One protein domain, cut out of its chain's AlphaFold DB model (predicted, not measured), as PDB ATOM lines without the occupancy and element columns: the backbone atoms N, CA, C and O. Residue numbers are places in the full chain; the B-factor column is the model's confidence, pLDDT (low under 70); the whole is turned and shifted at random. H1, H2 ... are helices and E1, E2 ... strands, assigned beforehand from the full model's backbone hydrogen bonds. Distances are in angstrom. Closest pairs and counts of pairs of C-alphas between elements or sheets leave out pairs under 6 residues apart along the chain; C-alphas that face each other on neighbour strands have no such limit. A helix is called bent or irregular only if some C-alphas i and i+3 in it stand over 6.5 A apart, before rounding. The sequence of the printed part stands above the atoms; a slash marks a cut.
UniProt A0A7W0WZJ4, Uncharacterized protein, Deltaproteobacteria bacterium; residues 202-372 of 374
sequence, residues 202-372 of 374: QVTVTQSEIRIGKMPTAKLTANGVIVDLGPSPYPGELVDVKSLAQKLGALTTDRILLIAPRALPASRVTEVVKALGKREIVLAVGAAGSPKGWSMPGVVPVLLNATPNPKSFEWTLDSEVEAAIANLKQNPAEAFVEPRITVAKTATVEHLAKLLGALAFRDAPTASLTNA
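What this domain is: This is residues 202 to 372 of the 374 residues of an uncharacterized protein of Deltaproteobacteria bacterium (UniProt A0A7W0WZJ4). What would one see first? A strongly twisted, curled sheet of eight strands wraps round the helices H2 and H5, with H1 by its E2 edge and H3 and H4 at the end that holds E8; the hairpin E3 and E4 makes an arm reaching away past the E2 end. What is it built of? The printed part has 171 residues with ten named strands and five named helices, in the order E1 E2 E3 E4 H1 E5 H2 E6 E7 E8 H3 H4 E9 H5 E10, mixed in class. The large sheet, also mixed, runs E2 E1 E5 E6 E7 E10 E9 E8. How spread out is it? It is compact, with a radius of gyration of the C-alphas of 16.9 A, yet elongated, spanning 57 by 37 by 26 A.

Where its parts are: What comes first? E1 is residues 202 to 205, beginning at C-alpha (58.164, -3.416, 111.253); then come E2, 210 to 214, E3, 217 to 221, E4, 224 to 228, H1, 241 to 249, E5, 255 to 259, and H2, 267 to 275. H1 is irregular: C-alphas 242 and 245 are 7.3 A apart. What follows? E6 is 280 to 286, E7 297 to 305 and 20.2 A long, E8 314 to 317, H3 321 to 330, H4 333 to 336, E9 340 to 343, H5 349 to 360 and 16.0 A long, and E10 366 to 371, ending at C-alpha (58.149, 9.015, 129.804).

How they stand to each other: How do strands pair? In the hairpin E1 and E2, N 204 and O 211 are 2.8 A apart, within hydrogen-bond range. E7 bends by 75 degrees at residue 301; its parallel neighbour E10 has N 367 2.8 A from O 303, also within range. Where are the helices? In two layers, helices on one face of a sheet, H1, H2 and H5 are on the large sheet, which curls round H2, its Thr 270 C-alpha 5.9 A from that of Leu 369 as the closest to E10, and round H5. H3 only grazes the sheet with residues 323 to 327, and touches H5 at a shallow tilt of 13 degrees, the closest C-alphas, of Val 321 and His 351, 5.8 A apart. E5, H2, E6, then E8, H3, H4, E9, and E9, H5, E10 are strand-helix-strand units, parallel neighbour strands joined through helices, with right-handed crossovers. Are the helix backbones paired? Every O i to N i+4 pair is within hydrogen-bond range in H5, but 3 of 5 in H1, 4 of 5 in H2 and 4 of 6 in H3; H4 is too short for one.

The domain as a whole: How large is it? The two C-alphas farthest apart, of Ala 222 and Lys 311, are 57.9 A apart. Is it unbroken and sure? The printed part has no cut, the link from E4 to H1 is long, and no printed residue is under 70 in pLDDT.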
ATOM      1  N   GLN A 202      58.315  -4.811 110.882       95.44
ATOM      2  CA  GLN A 202      58.164  -3.416 111.253       95.44
ATOM      3  C   GLN A 202      56.991  -3.210 112.210       95.44
ATOM      4  O   GLN A 202      55.947  -3.862 112.107       95.44
ATOM      5  N   VAL A 203      57.152  -2.228 113.086       96.75
ATOM      6  CA  VAL A 203      56.065  -1.537 113.768       96.75
ATOM      7  C   VAL A 203      56.042  -0.114 113.236       96.75
ATOM      8  O   VAL A 203      57.023   0.611 113.364       96.75
ATOM      9  N   THR A 204      54.934   0.298 112.636       97.06
ATOM     10  CA  THR A 204      54.728   1.677 112.191       97.06
ATOM     11  C   THR A 204      53.858   2.404 113.199       97.06
ATOM     12  O   THR A 204      52.759   1.946 113.513       97.06
ATOM     13  N   VAL A 205      54.328   3.549 113.688       96.56
ATOM     14  CA  VAL A 205      53.610   4.386 114.650       96.56
ATOM     15  C   VAL A 205      53.332   5.743 114.032       96.56
ATOM     16  O   VAL A 205      54.235   6.430 113.558       96.56
ATOM     17  N   THR A 206      52.071   6.146 114.074       95.69
ATOM     18  CA  THR A 206      51.629   7.492 113.715       95.69
ATOM     19  C   THR A 206      50.988   8.165 114.928       95.69
ATOM     20  O   THR A 206      51.002   7.644 116.050       95.69
ATOM     21  N   GLN A 207      50.427   9.356 114.719       93.88
ATOM     22  CA  GLN A 207      49.691  10.058 115.765       93.88
ATOM     23  C   GLN A 207      48.459   9.271 116.234       93.88
ATOM     24  O   GLN A 207      48.128   9.322 117.415       93.88
ATOM     25  N   SER A 208      47.801   8.539 115.332       93.19
ATOM     26  CA  SER A 208      46.520   7.875 115.593       93.19
ATOM     27  C   SER A 208      46.581   6.350 115.560       93.19
ATOM     28  O   SER A 208      45.681   5.707 116.089       93.19
ATOM     29  N   GLU A 209      47.609   5.754 114.955       95.56
ATOM     30  CA  GLU A 209      47.642   4.314 114.690       95.56
ATOM     31  C   GLU A 209      48.976   3.680 115.089       95.56
ATOM     32  O   GLU A 209      50.036   4.308 115.029       95.56
ATOM     33  N   ILE A 210      48.913   2.398 115.455       96.81
ATOM     34  CA  ILE A 210      50.065   1.503 115.573       96.81
ATOM     35  C   ILE A 210      49.782   0.305 114.675       96.81
ATOM     36  O   ILE A 210      48.724  -0.313 114.780       96.81
ATOM     37  N   ARG A 211      50.709  -0.013 113.773       96.88
ATOM     38  CA  ARG A 211      50.570  -1.131 112.837       96.88
ATOM     39  C   ARG A 211      51.754  -2.068 112.923       96.88
ATOM     40  O   ARG A 211      52.882  -1.600 113.035       96.88
ATOM     41  N   ILE A 212      51.506  -3.371 112.836       95.62
ATOM     42  CA  ILE A 212      52.550  -4.404 112.813       95.62
ATOM     43  C   ILE A 212      52.505  -5.111 111.464       95.62
ATOM     44  O   ILE A 212      51.456  -5.607 111.048       95.62
ATOM     45  N   GLY A 213      53.639  -5.167 110.774       94.81
ATOM     46  CA  GLY A 213      53.709  -5.746 109.438       94.81
ATOM     47  C   GLY A 213      55.110  -6.182 109.036       94.81
ATOM     48  O   GLY A 213      56.043  -6.196 109.839       94.81
ATOM     49  N   LYS A 214      55.245  -6.540 107.761       94.25
ATOM     50  CA  LYS A 214      56.522  -6.836 107.111       94.25
ATOM     51  C   LYS A 214      56.946  -5.625 106.277       94.25
ATOM     52  O   LYS A 214      56.104  -4.966 105.668       94.25
ATOM     53  N   MET A 215      58.243  -5.343 106.250       94.31
ATOM     54  CA  MET A 215      58.838  -4.415 105.295       94.31
ATOM     55  C   MET A 215      58.540  -4.896 103.867       94.31
ATOM     56  O   MET A 215      58.742  -6.081 103.582       94.31
ATOM     57  N   PRO A 216      58.075  -4.008 102.975       94.06
ATOM     58  CA  PRO A 216      57.771  -4.387 101.606       94.06
ATOM     59  C   PRO A 216      59.072  -4.623 100.836       94.06
ATOM     60  O   PRO A 216      60.029  -3.847 100.950       94.06
ATOM     61  N   THR A 217      59.106  -5.678 100.029       94.50
ATOM     62  CA  THR A 217      60.219  -5.945  99.111       94.50
ATOM     63  C   THR A 217      59.718  -6.111  97.685       94.50
ATOM     64  O   THR A 217      58.523  -6.241  97.431       94.50
ATOM     65  N   ALA A 218      60.632  -6.029  96.730       94.00
ATOM     66  CA  ALA A 218      60.360  -6.085  95.309       94.00
ATOM     67  C   ALA A 218      61.291  -7.084  94.623       94.00
ATOM     68  O   ALA A 218      62.473  -7.190  94.959       94.00
ATOM     69  N   LYS A 219      60.763  -7.772  93.612       94.31
ATOM     70  CA  LYS A 219      61.530  -8.578  92.661       94.31
ATOM     71  C   LYS A 219      61.349  -8.038  91.253       94.31
ATOM     72  O   LYS A 219      60.249  -7.639  90.868       94.31
ATOM     73  N   LEU A 220      62.429  -8.058  90.481       94.12
ATOM     74  CA  LEU A 220      62.422  -7.664  89.077       94.12
ATOM     75  C   LEU A 220      62.076  -8.883  88.213       94.12
ATOM     76  O   LEU A 220      62.722  -9.924  88.320       94.12
ATOM     77  N   THR A 221      61.045  -8.771  87.377       92.56
ATOM     78  CA  THR A 221      60.560  -9.862  86.517       92.56
ATOM     79  C   THR A 221      60.280  -9.384  85.094       92.56
ATOM     80  O   THR A 221      60.214  -8.185  84.829       92.56
ATOM     81  N   ALA A 222      60.024 -10.325  84.178       92.00
ATOM     82  CA  ALA A 222      59.603 -10.013  82.810       92.00
ATOM     83  C   ALA A 222      58.323  -9.162  82.731       92.00
ATOM     84  O   ALA A 222      58.148  -8.396  81.788       92.00
ATOM     85  N   ASN A 223      57.465  -9.249  83.750       89.81
ATOM     86  CA  ASN A 223      56.218  -8.491  83.833       89.81
ATOM     87  C   ASN A 223      56.368  -7.175  84.613       89.81
ATOM     88  O   ASN A 223      55.360  -6.549  84.926       89.81
ATOM     89  N   GLY A 224      57.594  -6.755  84.946       91.50
ATOM     90  CA  GLY A 224      57.850  -5.570  85.763       91.50
ATOM     91  C   GLY A 224      58.236  -5.899  87.206       91.50
ATOM     92  O   GLY A 224      58.814  -6.953  87.492       91.50
ATOM     93  N   VAL A 225      57.927  -4.980  88.122       92.88
ATOM     94  CA  VAL A 225      58.241  -5.096  89.559       92.88
ATOM     95  C   VAL A 225      57.132  -5.825  90.312       92.88
ATOM     96  O   VAL A 225      56.055  -5.269  90.493       92.88
ATOM     97  N   ILE A 226      57.408  -7.025  90.826       91.25
ATOM     98  CA  ILE A 226      56.485  -7.741  91.717       91.25
ATOM     99  C   ILE A 226      56.791  -7.367  93.162       91.25
ATOM    100  O   ILE A 226      57.922  -7.538  93.618       91.25
ATOM    101  N   VAL A 227      55.777  -6.896  93.885       91.88
ATOM    102  CA  VAL A 227      55.892  -6.502  95.293       91.88
ATOM    103  C   VAL A 227      55.487  -7.654  96.217       91.88
ATOM    104  O   VAL A 227      54.397  -8.203  96.084       91.88
ATOM    105  N   ASP A 228      56.343  -7.989  97.182       92.06
ATOM    106  CA  ASP A 228      56.024  -8.853  98.320       92.06
ATOM    107  C   ASP A 228      55.695  -7.987  99.545       92.06
ATOM    108  O   ASP A 228      56.556  -7.309 100.111       92.06
ATOM    109  N   LEU A 229      54.427  -8.021  99.957       89.75
ATOM    110  CA  LEU A 229      53.907  -7.306 101.128       89.75
ATOM    111  C   LEU A 229      53.862  -8.181 102.390       89.75
ATOM    112  O   LEU A 229      53.496  -7.709 103.467       89.75
ATOM    113  N   GLY A 230      54.230  -9.458 102.277       88.69
ATOM    114  CA  GLY A 230      53.957 -10.464 103.291       88.69
ATOM    115  C   GLY A 230      52.476 -10.872 103.358       88.69
ATOM    116  O   GLY A 230      51.666 -10.474 102.522       88.69
ATOM    117  N   PRO A 231      52.109 -11.699 104.354       86.00
ATOM    118  CA  PRO A 231      50.768 -12.279 104.464       86.00
ATOM    119  C   PRO A 231      49.708 -11.319 105.031       86.00
ATOM    120  O   PRO A 231      48.515 -11.582 104.900       86.00
ATOM    121  N   SER A 232      50.120 -10.227 105.678       86.62
ATOM    122  CA  SER A 232      49.209  -9.263 106.307       86.62
ATOM    123  C   SER A 232      48.888  -8.099 105.363       86.62
ATOM    124  O   SER A 232      49.742  -7.713 104.565       86.62
ATOM    125  N   PRO A 233      47.705  -7.463 105.481       87.81
ATOM    126  CA  PRO A 233      47.403  -6.248 104.733       87.81
ATOM    127  C   PRO A 233      48.459  -5.170 104.985       87.81
ATOM    128  O   PRO A 233      48.735  -4.824 106.130       87.81
ATOM    129  N   TYR A 234      49.038  -4.616 103.925       88.69
ATOM    130  CA  TYR A 234      50.028  -3.546 104.039       88.69
ATOM    131  C   TYR A 234      49.372  -2.212 104.465       88.69
ATOM    132  O   TYR A 234      48.281  -1.912 103.963       88.69
ATOM    133  N   PRO A 235      49.987  -1.385 105.342       91.56
ATOM    134  CA  PRO A 235      51.344  -1.494 105.906       91.56
ATOM    135  C   PRO A 235      51.468  -2.382 107.155       91.56
ATOM    136  O   PRO A 235      52.521  -2.428 107.790       91.56
ATOM    137  N   GLY A 236      50.400  -3.077 107.523       94.25
ATOM    138  CA  GLY A 236      50.350  -3.981 108.660       94.25
ATOM    139  C   GLY A 236      48.950  -4.071 109.260       94.25
ATOM    140  O   GLY A 236      48.062  -3.262 108.964       94.25
ATOM    141  N   GLU A 237      48.790  -5.036 110.162       95.50
ATOM    142  CA  GLU A 237      47.618  -5.152 111.027       95.50
ATOM    143  C   GLU A 237      47.546  -3.926 111.945       95.50
ATOM    144  O   GLU A 237      48.555  -3.553 112.542       95.50
ATOM    145  N   LEU A 238      46.373  -3.294 112.054       96.12
ATOM    146  CA  LEU A 238      46.127  -2.243 113.042       96.12
ATOM    147  C   LEU A 238      46.034  -2.874 114.433       96.12
ATOM    148  O   LEU A 238      45.283  -3.826 114.629       96.12
ATOM    149  N   VAL A 239      46.789  -2.340 115.389       96.31
ATOM    150  CA  VAL A 239      46.898  -2.899 116.737       96.31
ATOM    151  C   VAL A 239      46.616  -1.822 117.774       96.31
ATOM    152  O   VAL A 239      47.222  -0.752 117.772       96.31
ATOM    153  N   ASP A 240      45.717  -2.136 118.701       95.00
ATOM    154  CA  ASP A 240      45.463  -1.297 119.865       95.00
ATOM    155  C   ASP A 240      46.615  -1.381 120.867       95.00
ATOM    156  O   ASP A 240      47.184  -2.446 121.115       95.00
ATOM    157  N   VAL A 241      46.895  -0.273 121.557       92.19
ATOM    158  CA  VAL A 241      47.956  -0.200 122.581       92.19
ATOM    159  C   VAL A 241      47.812  -1.306 123.638       92.19
ATOM    160  O   VAL A 241      48.807  -1.856 124.103       92.19
ATOM    161  N   LYS A 242      46.575  -1.682 123.991       93.62
ATOM    162  CA  LYS A 242      46.290  -2.726 124.991       93.62
ATOM    163  C   LYS A 242      46.681  -4.135 124.532       93.62
ATOM    164  O   LYS A 242      47.075  -4.942 125.366       93.62
ATOM    165  N   SER A 243      46.566  -4.438 123.238       95.94
ATOM    166  CA  SER A 243      46.909  -5.751 122.670       95.94
ATOM    167  C   SER A 243      48.324  -5.795 122.086       95.94
ATOM    168  O   SER A 243      48.813  -6.871 121.740       95.94
ATOM    169  N   LEU A 244      49.014  -4.650 122.032       94.75
ATOM    170  CA  LEU A 244      50.338  -4.507 121.436       94.75
ATOM    171  C   LEU A 244      51.361  -5.495 122.005       94.75
ATOM    172  O   LEU A 244      52.037  -6.173 121.236       94.75
ATOM    173  N   ALA A 245      51.437  -5.639 123.330       94.12
ATOM    174  CA  ALA A 245      52.404  -6.542 123.957       94.12
ATOM    175  C   ALA A 245      52.175  -8.010 123.571       94.12
ATOM    176  O   ALA A 245      53.120  -8.733 123.261       94.12
ATOM    177  N   GLN A 246      50.911  -8.442 123.520       95.06
ATOM    178  CA  GLN A 246      50.547  -9.792 123.090       95.06
ATOM    179  C   GLN A 246      50.914 -10.020 121.619       95.06
ATOM    180  O   GLN A 246      51.501 -11.046 121.278       95.06
ATOM    181  N   LYS A 247      50.592  -9.056 120.749       94.50
ATOM    182  CA  LYS A 247      50.866  -9.142 119.310       94.50
ATOM    183  C   LYS A 247      52.363  -9.167 119.013       94.50
ATOM    184  O   LYS A 247      52.803 -10.011 118.239       94.50
ATOM    185  N   LEU A 248      53.147  -8.314 119.674       92.81
ATOM    186  CA  LEU A 248      54.608  -8.354 119.595       92.81
ATOM    187  C   LEU A 248      55.147  -9.676 120.153       92.81
ATOM    188  O   LEU A 248      56.020 -10.288 119.547       92.81
ATOM    189  N   GLY A 249      54.593 -10.168 121.262       90.38
ATOM    190  CA  GLY A 249      54.941 -11.453 121.867       90.38
ATOM    191  C   GLY A 249      54.732 -12.665 120.953       90.38
ATOM    192  O   GLY A 249      55.476 -13.632 121.081       90.38
ATOM    193  N   ALA A 250      53.806 -12.600 119.995       91.25
ATOM    194  CA  ALA A 250      53.527 -13.680 119.046       91.25
ATOM    195  C   ALA A 250      54.458 -13.708 117.816       91.25
ATOM    196  O   ALA A 250      54.416 -14.661 117.040       91.25
ATOM    197  N   LEU A 251      55.289 -12.680 117.610       89.75
ATOM    198  CA  LEU A 251      56.192 -12.628 116.460       89.75
ATOM    199  C   LEU A 251      57.317 -13.667 116.587       89.75
ATOM    200  O   LEU A 251      57.878 -13.881 117.659       89.75
ATOM    201  N   THR A 252      57.707 -14.286 115.477       87.00
ATOM    202  CA  THR A 252      58.796 -15.281 115.436       87.00
ATOM    203  C   THR A 252      60.170 -14.653 115.193       87.00
ATOM    204  O   THR A 252      61.089 -15.333 114.751       87.00
ATOM    205  N   THR A 253      60.305 -13.341 115.393       86.62
ATOM    206  CA  THR A 253      61.541 -12.593 115.141       86.62
ATOM    207  C   THR A 253      62.027 -11.907 116.404       86.62
ATOM    208  O   THR A 253      61.227 -11.399 117.194       86.62
ATOM    209  N   ASP A 254      63.342 -11.862 116.568       82.31
ATOM    210  CA  ASP A 254      63.956 -11.259 117.746       82.31
ATOM    211  C   ASP A 254      64.152  -9.750 117.588       82.31
ATOM    212  O   ASP A 254      64.120  -9.035 118.587       82.31
ATOM    213  N   ARG A 255      64.249  -9.257 116.341       90.94
ATOM    214  CA  ARG A 255      64.562  -7.858 116.029       90.94
ATOM    215  C   ARG A 255      63.487  -7.196 115.173       90.94
ATOM    216  O   ARG A 255      63.115  -7.693 114.111       90.94
ATOM    217  N   ILE A 256      63.017  -6.040 115.629       95.31
ATOM    218  CA  ILE A 256      61.893  -5.303 115.045       95.31
ATOM    219  C   ILE A 256      62.345  -3.893 114.655       95.31
ATOM    220  O   ILE A 256      63.028  -3.206 115.415       95.31
ATOM    221  N   LEU A 257      61.948  -3.441 113.469       97.19
ATOM    222  CA  LEU A 257      62.134  -2.063 113.029       97.19
ATOM    223  C   LEU A 257      60.990  -1.182 113.545       97.19
ATOM    224  O   LEU A 257      59.827  -1.470 113.277       97.19
ATOM    225  N   LEU A 258      61.293  -0.073 114.215       97.69
ATOM    226  CA  LEU A 258      60.300   0.928 114.599       97.69
ATOM    227  C   LEU A 258      60.308   2.107 113.631       97.69
ATOM    228  O   LEU A 258      61.241   2.903 113.621       97.69
ATOM    229  N   ILE A 259      59.237   2.257 112.862       97.94
ATOM    230  CA  ILE A 259      59.040   3.366 111.932       97.94
ATOM    231  C   ILE A 259      58.158   4.416 112.590       97.94
ATOM    232  O   ILE A 259      57.008   4.139 112.933       97.94
ATOM    233  N   ALA A 260      58.674   5.633 112.713       97.44
ATOM    234  CA  ALA A 260      57.918   6.776 113.197       97.44
ATOM    235  C   ALA A 260      58.342   8.056 112.450       97.44
ATOM    236  O   ALA A 260      59.540   8.254 112.233       97.44
ATOM    237  N   PRO A 261      57.396   8.931 112.052       96.69
ATOM    238  CA  PRO A 261      57.725  10.224 111.451       96.69
ATOM    239  C   PRO A 261      58.581  11.081 112.383       96.69
ATOM    240  O   PRO A 261      58.320  11.125 113.585       96.69
ATOM    241  N   ARG A 262      59.533  11.841 111.832       97.38
ATOM    242  CA  ARG A 262      60.463  12.690 112.599       97.38
ATOM    243  C   ARG A 262      59.765  13.663 113.559       97.38
ATOM    244  O   ARG A 262      60.235  13.874 114.672       97.38
ATOM    245  N   ALA A 263      58.623  14.216 113.145       96.81
ATOM    246  CA  ALA A 263      57.871  15.216 113.900       96.81
ATOM    247  C   ALA A 263      56.927  14.600 114.948       96.81
ATOM    248  O   ALA A 263      56.305  15.327 115.721       96.81
ATOM    249  N   LEU A 264      56.790  13.270 114.977       97.94
ATOM    250  CA  LEU A 264      55.946  12.592 115.954       97.94
ATOM    251  C   LEU A 264      56.505  12.819 117.373       97.94
ATOM    252  O   LEU A 264      57.726  12.777 117.549       97.94
ATOM    253  N   PRO A 265      55.658  13.008 118.402       97.81
ATOM    254  CA  PRO A 265      56.123  13.026 119.785       97.81
ATOM    255  C   PRO A 265      56.843  11.722 120.150       97.81
ATOM    256  O   PRO A 265      56.303  10.630 119.952       97.81
ATOM    257  N   ALA A 266      58.036  11.818 120.740       97.31
ATOM    258  CA  ALA A 266      58.831  10.647 121.125       97.31
ATOM    259  C   ALA A 266      58.136   9.782 122.195       97.31
ATOM    260  O   ALA A 266      58.405   8.587 122.304       97.31
ATOM    261  N   SER A 267      57.176  10.338 122.939       95.50
ATOM    262  CA  SER A 267      56.346   9.580 123.881       95.50
ATOM    263  C   SER A 267      55.533   8.464 123.214       95.50
ATOM    264  O   SER A 267      55.238   7.464 123.859       95.50
ATOM    265  N   ARG A 268      55.222   8.574 121.914       95.94
ATOM    266  CA  ARG A 268      54.572   7.498 121.146       95.94
ATOM    267  C   ARG A 268      55.498   6.304 120.919       95.94
ATOM    268  O   ARG A 268      55.040   5.167 120.906       95.94
ATOM    269  N   VAL A 269      56.802   6.551 120.779       96.62
ATOM    270  CA  VAL A 269      57.816   5.492 120.670       96.62
ATOM    271  C   VAL A 269      57.932   4.728 121.987       96.62
ATOM    272  O   VAL A 269      57.988   3.499 121.979       96.62
ATOM    273  N   THR A 270      57.892   5.423 123.126       94.50
ATOM    274  CA  THR A 270      58.003   4.759 124.433       94.50
ATOM    275  C   THR A 270      56.824   3.828 124.726       94.50
ATOM    276  O   THR A 270      57.016   2.818 125.396       94.50
ATOM    277  N   GLU A 271      55.623   4.109 124.209       93.56
ATOM    278  CA  GLU A 271      54.474   3.195 124.313       93.56
ATOM    279  C   GLU A 271      54.758   1.840 123.653       93.56
ATOM    280  O   GLU A 271      54.471   0.797 124.242       93.56
ATOM    281  N   VAL A 272      55.376   1.846 122.466       95.69
ATOM    282  CA  VAL A 272      55.758   0.611 121.766       95.69
ATOM    283  C   VAL A 272      56.888  -0.103 122.488       95.69
ATOM    284  O   VAL A 272      56.800  -1.307 122.717       95.69
ATOM    285  N   VAL A 273      57.921   0.637 122.896       95.00
ATOM    286  CA  VAL A 273      59.067   0.067 123.620       95.00
ATOM    287  C   VAL A 273      58.612  -0.597 124.921       95.00
ATOM    288  O   VAL A 273      59.038  -1.707 125.217       95.00
ATOM    289  N   LYS A 274      57.669   0.004 125.658       93.19
ATOM    290  CA  LYS A 274      57.080  -0.596 126.869       93.19
ATOM    291  C   LYS A 274      56.337  -1.903 126.603       93.19
ATOM    292  O   LYS A 274      56.375  -2.800 127.440       93.19
ATOM    293  N   ALA A 275      55.664  -2.016 125.461       92.94
ATOM    294  CA  ALA A 275      54.925  -3.218 125.087       92.94
ATOM    295  C   ALA A 275      55.831  -4.358 124.580       92.94
ATOM    296  O   ALA A 275      55.405  -5.508 124.547       92.94
ATOM    297  N   LEU A 276      57.073  -4.057 124.197       88.12
ATOM    298  CA  LEU A 276      58.005  -4.989 123.561       88.12
ATOM    299  C   LEU A 276      58.441  -6.163 124.459       88.12
ATOM    300  O   LEU A 276      58.767  -7.246 123.965       88.12
ATOM    301  N   GLY A 277      58.460  -5.957 125.779       81.00
ATOM    302  CA  GLY A 277      58.968  -6.939 126.734       81.00
ATOM    303  C   GLY A 277      60.481  -7.143 126.591       81.00
ATOM    304  O   GLY A 277      61.250  -6.231 126.878       81.00
ATOM    305  N   LYS A 278      60.902  -8.352 126.190       79.94
ATOM    306  CA  LYS A 278      62.320  -8.754 126.055       79.94
ATOM    307  C   LYS A 278      62.865  -8.706 124.622       79.94
ATOM    308  O   LYS A 278      64.010  -9.087 124.414       79.94
ATOM    309  N   ARG A 279      62.043  -8.347 123.634       84.50
ATOM    310  CA  ARG A 279      62.480  -8.330 122.230       84.50
ATOM    311  C   ARG A 279      63.370  -7.127 121.953       84.50
ATOM    312  O   ARG A 279      63.353  -6.156 122.701       84.50
ATOM    313  N   GLU A 280      64.095  -7.189 120.849       90.31
ATOM    314  CA  GLU A 280      64.933  -6.096 120.384       90.31
ATOM    315  C   GLU A 280      64.142  -5.216 119.413       90.31
ATOM    316  O   GLU A 280      63.569  -5.696 118.430       90.31
ATOM    317  N   ILE A 281      64.119  -3.908 119.655       95.56
ATOM    318  CA  ILE A 281      63.573  -2.938 118.703       95.56
ATOM    319  C   ILE A 281      64.612  -1.864 118.422       95.56
ATOM    320  O   ILE A 281      65.329  -1.419 119.316       95.56
ATOM    321  N   VAL A 282      64.687  -1.447 117.163       97.19
ATOM    322  CA  VAL A 282      65.596  -0.394 116.702       97.19
ATOM    323  C   VAL A 282      64.813   0.689 115.982       97.19
ATOM    324  O   VAL A 282      63.865   0.399 115.252       97.19
ATOM    325  N   LEU A 283      65.204   1.946 116.179       98.19
ATOM    326  CA  LEU A 283      64.553   3.080 115.528       98.19
ATOM    327  C   LEU A 283      64.975   3.177 114.056       98.19
ATOM    328  O   LEU A 283      66.170   3.173 113.744       98.19
ATOM    329  N   ALA A 284      63.991   3.308 113.168       98.06
ATOM    330  CA  ALA A 284      64.210   3.609 111.762       98.06
ATOM    331  C   ALA A 284      64.656   5.066 111.579       98.06
ATOM    332  O   ALA A 284      64.055   5.991 112.129       98.06
ATOM    333  N   VAL A 285      65.671   5.265 110.747       97.56
ATOM    334  CA  VAL A 285      66.172   6.578 110.314       97.56
ATOM    335  C   VAL A 285      66.267   6.621 108.797       97.56
ATOM    336  O   VAL A 285      66.257   5.578 108.151       97.56
ATOM    337  N   GLY A 286      66.355   7.805 108.200       95.38
ATOM    338  CA  GLY A 286      66.582   7.936 106.763       95.38
ATOM    339  C   GLY A 286      67.936   7.346 106.356       95.38
ATOM    340  O   GLY A 286      68.976   7.774 106.856       95.38
ATOM    341  N   ALA A 287      67.933   6.379 105.437       93.94
ATOM    342  CA  ALA A 287      69.152   5.788 104.905       93.94
ATOM    343  C   ALA A 287      69.843   6.733 103.916       93.94
ATOM    344  O   ALA A 287      69.243   7.188 102.932       93.94
ATOM    345  N   ALA A 288      71.140   6.966 104.122       87.56
ATOM    346  CA  ALA A 288      71.964   7.648 103.134       87.56
ATOM    347  C   ALA A 288      72.003   6.862 101.815       87.56
ATOM    348  O   ALA A 288      72.046   5.629 101.789       87.56
ATOM    349  N   GLY A 289      72.012   7.596 100.702       85.50
ATOM    350  CA  GLY A 289      72.062   7.004  99.368       85.50
ATOM    351  C   GLY A 289      70.749   6.378  98.900       85.50
ATOM    352  O   GLY A 289      70.793   5.625  97.933       85.50
ATOM    353  N   SER A 290      69.615   6.676  99.544       88.69
ATOM    354  CA  SER A 290      68.276   6.362  99.023       88.69
ATOM    355  C   SER A 290      68.047   7.007  97.646       88.69
ATOM    356  O   SER A 290      68.523   8.127  97.431       88.69
ATOM    357  N   PRO A 291      67.299   6.369  96.723       88.62
ATOM    358  CA  PRO A 291      66.863   7.036  95.502       88.62
ATOM    359  C   PRO A 291      66.052   8.286  95.849       88.62
ATOM    360  O   PRO A 291      65.192   8.249  96.733       88.62
ATOM    361  N   LYS A 292      66.299   9.403  95.162       85.00
ATOM    362  CA  LYS A 292      65.545  10.636  95.409       85.00
ATOM    363  C   LYS A 292      64.051  10.408  95.151       85.00
ATOM    364  O   LYS A 292      63.655   9.697  94.230       85.00
ATOM    365  N   GLY A 293      63.217  10.980  96.017       82.56
ATOM    366  CA  GLY A 293      61.777  10.717  96.053       82.56
ATOM    367  C   GLY A 293      61.373   9.490  96.878       82.56
ATOM    368  O   GLY A 293      60.182   9.318  97.125       82.56
ATOM    369  N   TRP A 294      62.323   8.676  97.350       89.69
ATOM    370  CA  TRP A 294      62.097   7.612  98.330       89.69
ATOM    371  C   TRP A 294      62.800   7.919  99.653       89.69
ATOM    372  O   TRP A 294      63.942   8.370  99.682       89.69
ATOM    373  N   SER A 295      62.116   7.633 100.763       90.19
ATOM    374  CA  SER A 295      62.717   7.618 102.098       90.19
ATOM    375  C   SER A 295      62.921   6.162 102.503       90.19
ATOM    376  O   SER A 295      61.998   5.516 102.996       90.19
ATOM    377  N   MET A 296      64.100   5.608 102.202       94.19
ATOM    378  CA  MET A 296      64.420   4.242 102.618       94.19
ATOM    379  C   MET A 296      64.846   4.248 104.084       94.19
ATOM    380  O   MET A 296      65.594   5.142 104.488       94.19
ATOM    381  N   PRO A 297      64.415   3.266 104.886       96.00
ATOM    382  CA  PRO A 297      64.871   3.155 106.254       96.00
ATOM    383  C   PRO A 297      66.299   2.602 106.286       96.00
ATOM    384  O   PRO A 297      66.658   1.704 105.527       96.00
ATOM    385  N   GLY A 298      67.104   3.147 107.183       96.25
ATOM    386  CA  GLY A 298      68.195   2.471 107.869       96.25
ATOM    387  C   GLY A 298      67.821   2.338 109.343       96.25
ATOM    388  O   GLY A 298      66.705   2.681 109.743       96.25
ATOM    389  N   VAL A 299      68.750   1.868 110.169       96.62
ATOM    390  CA  VAL A 299      68.534   1.744 111.616       96.62
ATOM    391  C   VAL A 299      69.616   2.457 112.396       96.62
ATOM    392  O   VAL A 299      70.785   2.416 112.017       96.62
ATOM    393  N   VAL A 300      69.250   3.069 113.517       96.88
ATOM    394  CA  VAL A 300      70.249   3.462 114.515       96.88
ATOM    395  C   VAL A 300      70.669   2.199 115.272       96.88
ATOM    396  O   VAL A 300      69.785   1.483 115.750       96.88
ATOM    397  N   PRO A 301      71.971   1.875 115.383       95.75
ATOM    398  CA  PRO A 301      72.426   0.626 115.991       95.75
ATOM    399  C   PRO A 301      72.420   0.692 117.531       95.75
ATOM    400  O   PRO A 301      73.391   0.313 118.169       95.75
ATOM    401  N   VAL A 302      71.323   1.174 118.119       96.31
ATOM    402  CA  VAL A 302      71.072   1.195 119.565       96.31
ATOM    403  C   VAL A 302      69.734   0.511 119.805       96.31
ATOM    404  O   VAL A 302      68.707   0.954 119.282       96.31
ATOM    405  N   LEU A 303      69.742  -0.575 120.574       95.75
ATOM    406  CA  LEU A 303      68.521  -1.277 120.961       95.75
ATOM    407  C   LEU A 303      67.704  -0.428 121.942       95.75
ATOM    408  O   LEU A 303      68.265   0.225 122.818       95.75
ATOM    409  N   LEU A 304      66.381  -0.422 121.798       95.81
ATOM    410  CA  LEU A 304      65.488   0.303 122.700       95.81
ATOM    411  C   LEU A 304      64.756  -0.656 123.630       95.81
ATOM    412  O   LEU A 304      64.007  -1.521 123.179       95.81
ATOM    413  N   ASN A 305      64.900  -0.438 124.933       92.06
ATOM    414  CA  ASN A 305      64.353  -1.335 125.948       92.06
ATOM    415  C   ASN A 305      63.413  -0.589 126.905       92.06
ATOM    416  O   ASN A 305      63.545   0.613 127.141       92.06
ATOM    417  N   ALA A 306      62.454  -1.305 127.496       86.38
ATOM    418  CA  ALA A 306      61.534  -0.730 128.483       86.38
ATOM    419  C   ALA A 306      62.126  -0.660 129.896       86.38
ATOM    420  O   ALA A 306      61.739   0.197 130.691       86.38
ATOM    421  N   THR A 307      63.016  -1.597 130.222       84.25
ATOM    422  CA  THR A 307      63.511  -1.804 131.584       84.25
ATOM    423  C   THR A 307      64.836  -1.069 131.764       84.25
ATOM    424  O   THR A 307      65.822  -1.469 131.145       84.25
ATOM    425  N   PRO A 308      64.888  -0.006 132.583       81.19
ATOM    426  CA  PRO A 308      66.136   0.681 132.872       81.19
ATOM    427  C   PRO A 308      67.015  -0.140 133.814       81.19
ATOM    428  O   PRO A 308      66.522  -0.816 134.721       81.19
ATOM    429  N   ASN A 309      68.330  -0.027 133.639       82.81
ATOM    430  CA  ASN A 309      69.293  -0.470 134.635       82.81
ATOM    431  C   ASN A 309      69.318   0.568 135.776       82.81
ATOM    432  O   ASN A 309      69.565   1.738 135.507       82.81
ATOM    433  N   PRO A 310      69.092   0.210 137.053       79.38
ATOM    434  CA  PRO A 310      69.034   1.187 138.148       79.38
ATOM    435  C   PRO A 310      70.309   2.020 138.335       79.38
ATOM    436  O   PRO A 310      70.271   3.062 138.980       79.38
ATOM    437  N   LYS A 311      71.444   1.542 137.811       82.31
ATOM    438  CA  LYS A 311      72.744   2.220 137.876       82.31
ATOM    439  C   LYS A 311      73.077   2.999 136.601       82.31
ATOM    440  O   LYS A 311      74.169   3.550 136.510       82.31
ATOM    441  N   SER A 312      72.182   3.012 135.612       84.94
ATOM    442  CA  SER A 312      72.414   3.718 134.356       84.94
ATOM    443  C   SER A 312      72.453   5.222 134.566       84.94
ATOM    444  O   SER A 312      71.650   5.767 135.325       84.94
ATOM    445  N   PHE A 313      73.297   5.893 133.793       85.81
ATOM    446  CA  PHE A 313      73.201   7.329 133.595       85.81
ATOM    447  C   PHE A 313      71.794   7.710 133.089       85.81
ATOM    448  O   PHE A 313      71.272   7.057 132.182       85.81
ATOM    449  N   GLU A 314      71.183   8.756 133.653       88.06
ATOM    450  CA  GLU A 314      69.843   9.224 133.275       88.06
ATOM    451  C   GLU A 314      69.895  10.588 132.568       88.06
ATOM    452  O   GLU A 314      70.456  11.551 133.091       88.06
ATOM    453  N   TRP A 315      69.259  10.684 131.398       87.88
ATOM    454  CA  TRP A 315      68.970  11.948 130.718       87.88
ATOM    455  C   TRP A 315      67.484  12.232 130.682       87.88
ATOM    456  O   TRP A 315      66.664  11.329 130.532       87.88
ATOM    457  N   THR A 316      67.154  13.519 130.668       90.75
ATOM    458  CA  THR A 316      65.881  13.978 130.120       90.75
ATOM    459  C   THR A 316      66.098  14.398 128.670       90.75
ATOM    460  O   THR A 316      66.992  15.188 128.384       90.75
ATOM    461  N   LEU A 317      65.305  13.845 127.754       92.44
ATOM    462  CA  LEU A 317      65.263  14.254 126.355       92.44
ATOM    463  C   LEU A 317      64.117  15.248 126.168       92.44
ATOM    464  O   LEU A 317      62.964  14.886 126.399       92.44
ATOM    465  N   ASP A 318      64.419  16.455 125.705       92.38
ATOM    466  CA  ASP A 318      63.454  17.517 125.406       92.38
ATOM    467  C   ASP A 318      63.726  18.140 124.017       92.38
ATOM    468  O   ASP A 318      64.098  17.423 123.081       92.38
ATOM    469  N   SER A 319      63.444  19.432 123.827       89.69
ATOM    470  CA  SER A 319      63.739  20.154 122.582       89.69
ATOM    471  C   SER A 319      65.204  20.574 122.446       89.69
ATOM    472  O   SER A 319      65.668  20.783 121.330       89.69
ATOM    473  N   GLU A 320      65.955  20.626 123.545       91.06
ATOM    474  CA  GLU A 320      67.348  21.076 123.616       91.06
ATOM    475  C   GLU A 320      68.324  19.894 123.509       91.06
ATOM    476  O   GLU A 320      69.313  19.787 124.238       91.06
ATOM    477  N   VAL A 321      68.061  18.972 122.575       91.06
ATOM    478  CA  VAL A 321      68.847  17.735 122.405       91.06
ATOM    479  C   VAL A 321      70.349  17.985 122.218       91.06
ATOM    480  O   VAL A 321      71.170  17.176 122.645       91.06
ATOM    481  N   GLU A 322      70.732  19.124 121.642       91.12
ATOM    482  CA  GLU A 322      72.137  19.494 121.445       91.12
ATOM    483  C   GLU A 322      72.892  19.652 122.778       91.12
ATOM    484  O   GLU A 322      74.070  19.300 122.865       91.12
ATOM    485  N   ALA A 323      72.220  20.091 123.849       87.12
ATOM    486  CA  ALA A 323      72.815  20.160 125.183       87.12
ATOM    487  C   ALA A 323      73.084  18.755 125.753       87.12
ATOM    488  O   ALA A 323      74.150  18.511 126.328       87.12
ATOM    489  N   ALA A 324      72.168  17.805 125.532       86.31
ATOM    490  CA  ALA A 324      72.377  16.403 125.898       86.31
ATOM    491  C   ALA A 324      73.548  15.787 125.106       86.31
ATOM    492  O   ALA A 324      74.397  15.097 125.671       86.31
ATOM    493  N   ILE A 325      73.663  16.106 123.812       88.81
ATOM    494  CA  ILE A 325      74.780  15.660 122.967       88.81
ATOM    495  C   ILE A 325      76.109  16.298 123.404       88.81
ATOM    496  O   ILE A 325      77.149  15.639 123.387       88.81
ATOM    497  N   ALA A 326      76.116  17.558 123.837       88.38
ATOM    498  CA  ALA A 326      77.318  18.187 124.383       88.38
ATOM    499  C   ALA A 326      77.782  17.494 125.679       88.38
ATOM    500  O   ALA A 326      78.982  17.288 125.872       88.38
ATOM    501  N   ASN A 327      76.843  17.058 126.524       84.44
ATOM    502  CA  ASN A 327      77.129  16.330 127.760       84.44
ATOM    503  C   ASN A 327      77.800  14.961 127.506       84.44
ATOM    504  O   ASN A 327      78.703  14.576 128.250       84.44
ATOM    505  N   LEU A 328      77.466  14.277 126.398       86.25
ATOM    506  CA  LEU A 328      78.154  13.045 125.967       86.25
ATOM    507  C   LEU A 328      79.663  13.235 125.787       86.25
ATOM    508  O   LEU A 328      80.428  12.283 125.928       86.25
ATOM    509  N   LYS A 329      80.118  14.439 125.420       83.88
ATOM    510  CA  LYS A 329      81.549  14.730 125.227       83.88
ATOM    511  C   LYS A 329      82.320  14.822 126.541       83.88
ATOM    512  O   LYS A 329      83.524  14.599 126.536       83.88
ATOM    513  N   GLN A 330      81.633  15.138 127.634       87.06
ATOM    514  CA  GLN A 330      82.236  15.459 128.929       87.06
ATOM    515  C   GLN A 330      82.326  14.256 129.874       87.06
ATOM    516  O   GLN A 330      82.941  14.360 130.930       87.06
ATOM    517  N   ASN A 331      81.733  13.122 129.502       86.44
ATOM    518  CA  ASN A 331      81.645  11.931 130.339       86.44
ATOM    519  C   ASN A 331      82.340  10.727 129.677       86.44
ATOM    520  O   ASN A 331      82.407  10.661 128.444       86.44
ATOM    521  N   PRO A 332      82.848   9.775 130.481       87.31
ATOM    522  CA  PRO A 332      83.468   8.548 129.984       87.31
ATOM    523  C   PRO A 332      82.445   7.655 129.261       87.31
ATOM    524  O   PRO A 332      81.266   7.642 129.616       87.31
ATOM    525  N   ALA A 333      82.885   6.906 128.245       86.00
ATOM    526  CA  ALA A 333      82.001   6.079 127.413       86.00
ATOM    527  C   ALA A 333      81.292   4.980 128.226       86.00
ATOM    528  O   ALA A 333      80.137   4.651 127.972       86.00
ATOM    529  N   GLU A 334      81.952   4.481 129.268       85.38
ATOM    530  CA  GLU A 334      81.464   3.460 130.192       85.38
ATOM    531  C   GLU A 334      80.223   3.919 130.975       85.38
ATOM    532  O   GLU A 334      79.431   3.089 131.419       85.38
ATOM    533  N   ALA A 335      80.004   5.233 131.110       84.38
ATOM    534  CA  ALA A 335      78.777   5.768 131.699       84.38
ATOM    535  C   ALA A 335      77.539   5.516 130.814       84.38
ATOM    536  O   ALA A 335      76.407   5.621 131.289       84.38
ATOM    537  N   PHE A 336      77.741   5.168 129.538       86.94
ATOM    538  CA  PHE A 336      76.710   5.111 128.502       86.94
ATOM    539  C   PHE A 336      76.489   3.717 127.912       86.94
ATOM    540  O   PHE A 336      75.926   3.600 126.829       86.94
ATOM    541  N   VAL A 337      76.874   2.652 128.618       87.19
ATOM    542  CA  VAL A 337      76.626   1.278 128.141       87.19
ATOM    543  C   VAL A 337      75.121   0.978 128.056       87.19
ATOM    544  O   VAL A 337      74.671   0.342 127.107       87.19
ATOM    545  N   GLU A 338      74.325   1.465 129.014       91.12
ATOM    546  CA  GLU A 338      72.870   1.234 129.054       91.12
ATOM    547  C   GLU A 338      72.090   2.462 129.571       91.12
ATOM    548  O   GLU A 338      71.383   2.357 130.575       91.12
ATOM    549  N   PRO A 339      72.223   3.656 128.962       92.88
ATOM    550  CA  PRO A 339      71.619   4.879 129.475       92.88
ATOM    551  C   PRO A 339      70.097   4.780 129.578       92.88
ATOM    552  O   PRO A 339      69.414   4.118 128.784       92.88
ATOM    553  N   ARG A 340      69.552   5.519 130.539       93.56
ATOM    554  CA  ARG A 340      68.123   5.769 130.676       93.56
ATOM    555  C   ARG A 340      67.772   7.122 130.081       93.56
ATOM    556  O   ARG A 340      68.344   8.144 130.446       93.56
ATOM    557  N   ILE A 341      66.789   7.129 129.191       95.00
ATOM    558  CA  ILE A 341      66.276   8.330 128.539       95.00
ATOM    559  C   ILE A 341      64.836   8.551 129.006       95.00
ATOM    560  O   ILE A 341      63.921   7.781 128.698       95.00
ATOM    561  N   THR A 342      64.631   9.629 129.749       94.69
ATOM    562  CA  THR A 342      63.327  10.124 130.178       94.69
ATOM    563  C   THR A 342      62.822  11.134 129.148       94.69
ATOM    564  O   THR A 342      63.347  12.229 129.000       94.69
ATOM    565  N   VAL A 343      61.799  10.754 128.388       95.81
ATOM    566  CA  VAL A 343      61.246  11.537 127.279       95.81
ATOM    567  C   VAL A 343      60.287  12.603 127.810       95.81
ATOM    568  O   VAL A 343      59.237  12.282 128.378       95.81
ATOM    569  N   ALA A 344      60.635  13.875 127.611       95.69
ATOM    570  CA  ALA A 344      59.791  15.022 127.923       95.69
ATOM    571  C   ALA A 344      58.678  15.216 126.880       95.69
ATOM    572  O   ALA A 344      58.726  14.701 125.763       95.69
ATOM    573  N   LYS A 345      57.659  16.014 127.228       93.81
ATOM    574  CA  LYS A 345      56.495  16.279 126.358       93.81
ATOM    575  C   LYS A 345      56.862  17.011 125.058       93.81
ATOM    576  O   LYS A 345      56.138  16.880 124.077       93.81
ATOM    577  N   THR A 346      57.953  17.773 125.060       95.25
ATOM    578  CA  THR A 346      58.448  18.550 123.910       95.25
ATOM    579  C   THR A 346      59.364  17.747 122.984       95.25
ATOM    580  O   THR A 346      59.697  18.219 121.900       95.25
ATOM    581  N   ALA A 347      59.777  16.539 123.381       97.19
ATOM    582  CA  ALA A 347      60.668  15.718 122.578       97.19
ATOM    583  C   ALA A 347      59.949  15.086 121.381       97.19
ATOM    584  O   ALA A 347      58.871  14.496 121.506       97.19
ATOM    585  N   THR A 348      60.601  15.143 120.226       98.31
ATOM    586  CA  THR A 348      60.159  14.501 118.987       98.31
ATOM    587  C   THR A 348      61.011  13.273 118.681       98.31
ATOM    588  O   THR A 348      62.083  13.062 119.258       98.31
ATOM    589  N   VAL A 349      60.545  12.446 117.750       98.25
ATOM    590  CA  VAL A 349      61.298  11.301 117.225       98.25
ATOM    591  C   VAL A 349      62.618  11.741 116.582       98.25
ATOM    592  O   VAL A 349      63.605  11.014 116.668       98.25
ATOM    593  N   GLU A 350      62.680  12.941 116.004       98.12
ATOM    594  CA  GLU A 350      63.933  13.534 115.530       98.12
ATOM    595  C   GLU A 350      64.948  13.749 116.652       98.12
ATOM    596  O   GLU A 350      66.104  13.352 116.510       98.12
ATOM    597  N   HIS A 351      64.530  14.331 117.780       97.88
ATOM    598  CA  HIS A 351      65.420  14.517 118.929       97.88
ATOM    599  C   HIS A 351      65.917  13.164 119.450       97.88
ATOM    600  O   HIS A 351      67.106  12.996 119.717       97.88
ATOM    601  N   LEU A 352      65.028  12.167 119.516       97.88
ATOM    602  CA  LEU A 352      65.403  10.815 119.921       97.88
ATOM    603  C   LEU A 352      66.439  10.205 118.964       97.88
ATOM    604  O   LEU A 352      67.463   9.708 119.419       97.88
ATOM    605  N   ALA A 353      66.220  10.278 117.651       98.00
ATOM    606  CA  ALA A 353      67.152   9.742 116.660       98.00
ATOM    607  C   ALA A 353      68.531  10.418 116.711       98.00
ATOM    608  O   ALA A 353      69.547   9.729 116.613       98.00
ATOM    609  N   LYS A 354      68.580  11.743 116.908       97.06
ATOM    610  CA  LYS A 354      69.837  12.485 117.078       97.06
ATOM    611  C   LYS A 354      70.621  11.988 118.294       97.06
ATOM    612  O   LYS A 354      71.801  11.666 118.159       97.06
ATOM    613  N   LEU A 355      69.962  11.866 119.449       96.38
ATOM    614  CA  LEU A 355      70.593  11.364 120.672       96.38
ATOM    615  C   LEU A 355      71.060   9.911 120.514       96.38
ATOM    616  O   LEU A 355      72.198   9.598 120.850       96.38
ATOM    617  N   LEU A 356      70.220   9.030 119.959       97.06
ATOM    618  CA  LEU A 356      70.588   7.633 119.714       97.06
ATOM    619  C   LEU A 356      71.754   7.516 118.723       97.06
ATOM    620  O   LEU A 356      72.623   6.673 118.900       97.06
ATOM    621  N   GLY A 357      71.814   8.374 117.701       96.44
ATOM    622  CA  GLY A 357      72.948   8.429 116.778       96.44
ATOM    623  C   GLY A 357      74.247   8.849 117.469       96.44
ATOM    624  O   GLY A 357      75.302   8.284 117.193       96.44
ATOM    625  N   ALA A 358      74.176   9.810 118.394       95.06
ATOM    626  CA  ALA A 358      75.325  10.218 119.198       95.06
ATOM    627  C   ALA A 358      75.759   9.123 120.192       95.06
ATOM    628  O   ALA A 358      76.952   8.940 120.422       95.06
ATOM    629  N   LEU A 359      74.806   8.360 120.732       95.06
ATOM    630  CA  LEU A 359      75.067   7.183 121.561       95.06
ATOM    631  C   LEU A 359      75.709   6.038 120.777       95.06
ATOM    632  O   LEU A 359      76.682   5.455 121.243       95.06
ATOM    633  N   ALA A 360      75.230   5.769 119.565       95.38
ATOM    634  CA  ALA A 360      75.845   4.801 118.665       95.38
ATOM    635  C   ALA A 360      77.307   5.159 118.345       95.38
ATOM    636  O   ALA A 360      78.147   4.274 118.272       95.38
ATOM    637  N   PHE A 361      77.635   6.449 118.205       93.31
ATOM    638  CA  PHE A 361      79.022   6.903 118.030       93.31
ATOM    639  C   PHE A 361      79.906   6.641 119.265       93.31
ATOM    640  O   PHE A 361      81.130   6.636 119.167       93.31
ATOM    641  N   ARG A 362      79.292   6.449 120.435       92.31
ATOM    642  CA  ARG A 362      79.948   6.064 121.692       92.31
ATOM    643  C   ARG A 362      79.869   4.559 121.962       92.31
ATOM    644  O   ARG A 362      80.103   4.153 123.094       92.31
ATOM    645  N   ASP A 363      79.515   3.763 120.952       92.25
ATOM    646  CA  ASP A 363      79.372   2.307 121.030       92.25
ATOM    647  C   ASP A 363      78.367   1.831 122.095       92.25
ATOM    648  O   ASP A 363      78.478   0.722 122.614       92.25
ATOM    649  N   ALA A 364      77.360   2.650 122.421       93.88
ATOM    650  CA  ALA A 364      76.290   2.252 123.330       93.88
ATOM    651  C   ALA A 364      75.398   1.183 122.662       93.88
ATOM    652  O   ALA A 364      74.721   1.493 121.677       93.88
ATOM    653  N   PRO A 365      75.336  -0.060 123.174       93.75
ATOM    654  CA  PRO A 365      74.559  -1.127 122.540       93.75
ATOM    655  C   PRO A 365      73.046  -0.952 122.718       93.75
ATOM    656  O   PRO A 365      72.257  -1.412 121.890       93.75
ATOM    657  N   THR A 366      72.620  -0.308 123.807       95.00
ATOM    658  CA  THR A 366      71.211  -0.220 124.190       95.00
ATOM    659  C   THR A 366      70.898   1.073 124.935       95.00
ATOM    660  O   THR A 366      71.755   1.641 125.598       95.00
ATOM    661  N   ALA A 367      69.643   1.511 124.883       95.12
ATOM    662  CA  ALA A 367      69.106   2.596 125.690       95.12
ATOM    663  C   ALA A 367      67.708   2.231 126.202       95.12
ATOM    664  O   ALA A 367      66.884   1.668 125.479       95.12
ATOM    665  N   SER A 368      67.417   2.565 127.458       94.62
ATOM    666  CA  SER A 368      66.084   2.370 128.030       94.62
ATOM    667  C   SER A 368      65.244   3.638 127.913       94.62
ATOM    668  O   SER A 368      65.743   4.738 128.150       94.62
ATOM    669  N   LEU A 369      63.966   3.506 127.545       94.94
ATOM    670  CA  LEU A 369      63.070   4.651 127.365       94.94
ATOM    671  C   LEU A 369      61.964   4.684 128.419       94.94
ATOM    672  O   LEU A 369      61.197   3.734 128.584       94.94
ATOM    673  N   THR A 370      61.798   5.835 129.066       92.88
ATOM    674  CA  THR A 370      60.659   6.115 129.948       92.88
ATOM    675  C   THR A 370      60.032   7.464 129.599       92.88
ATOM    676  O   THR A 370      60.676   8.299 128.983       92.88
ATOM    677  N   ASN A 371      58.760   7.685 129.941       91.81
ATOM    678  CA  ASN A 371      58.149   9.015 129.804       91.81
ATOM    679  C   ASN A 371      58.371   9.789 131.099       91.81
ATOM    680  O   ASN A 371      58.276   9.186 132.171       91.81
ATOM    681  N   ALA A 372      58.573  11.102 130.999       87.19
ATOM    682  CA  ALA A 372      58.477  11.978 132.160       87.19
ATOM    683  C   ALA A 372      57.120  11.762 132.858       87.19
ATOM    684  O   ALA A 372      56.077  11.668 132.195       87.19
TER     685      ALA A 372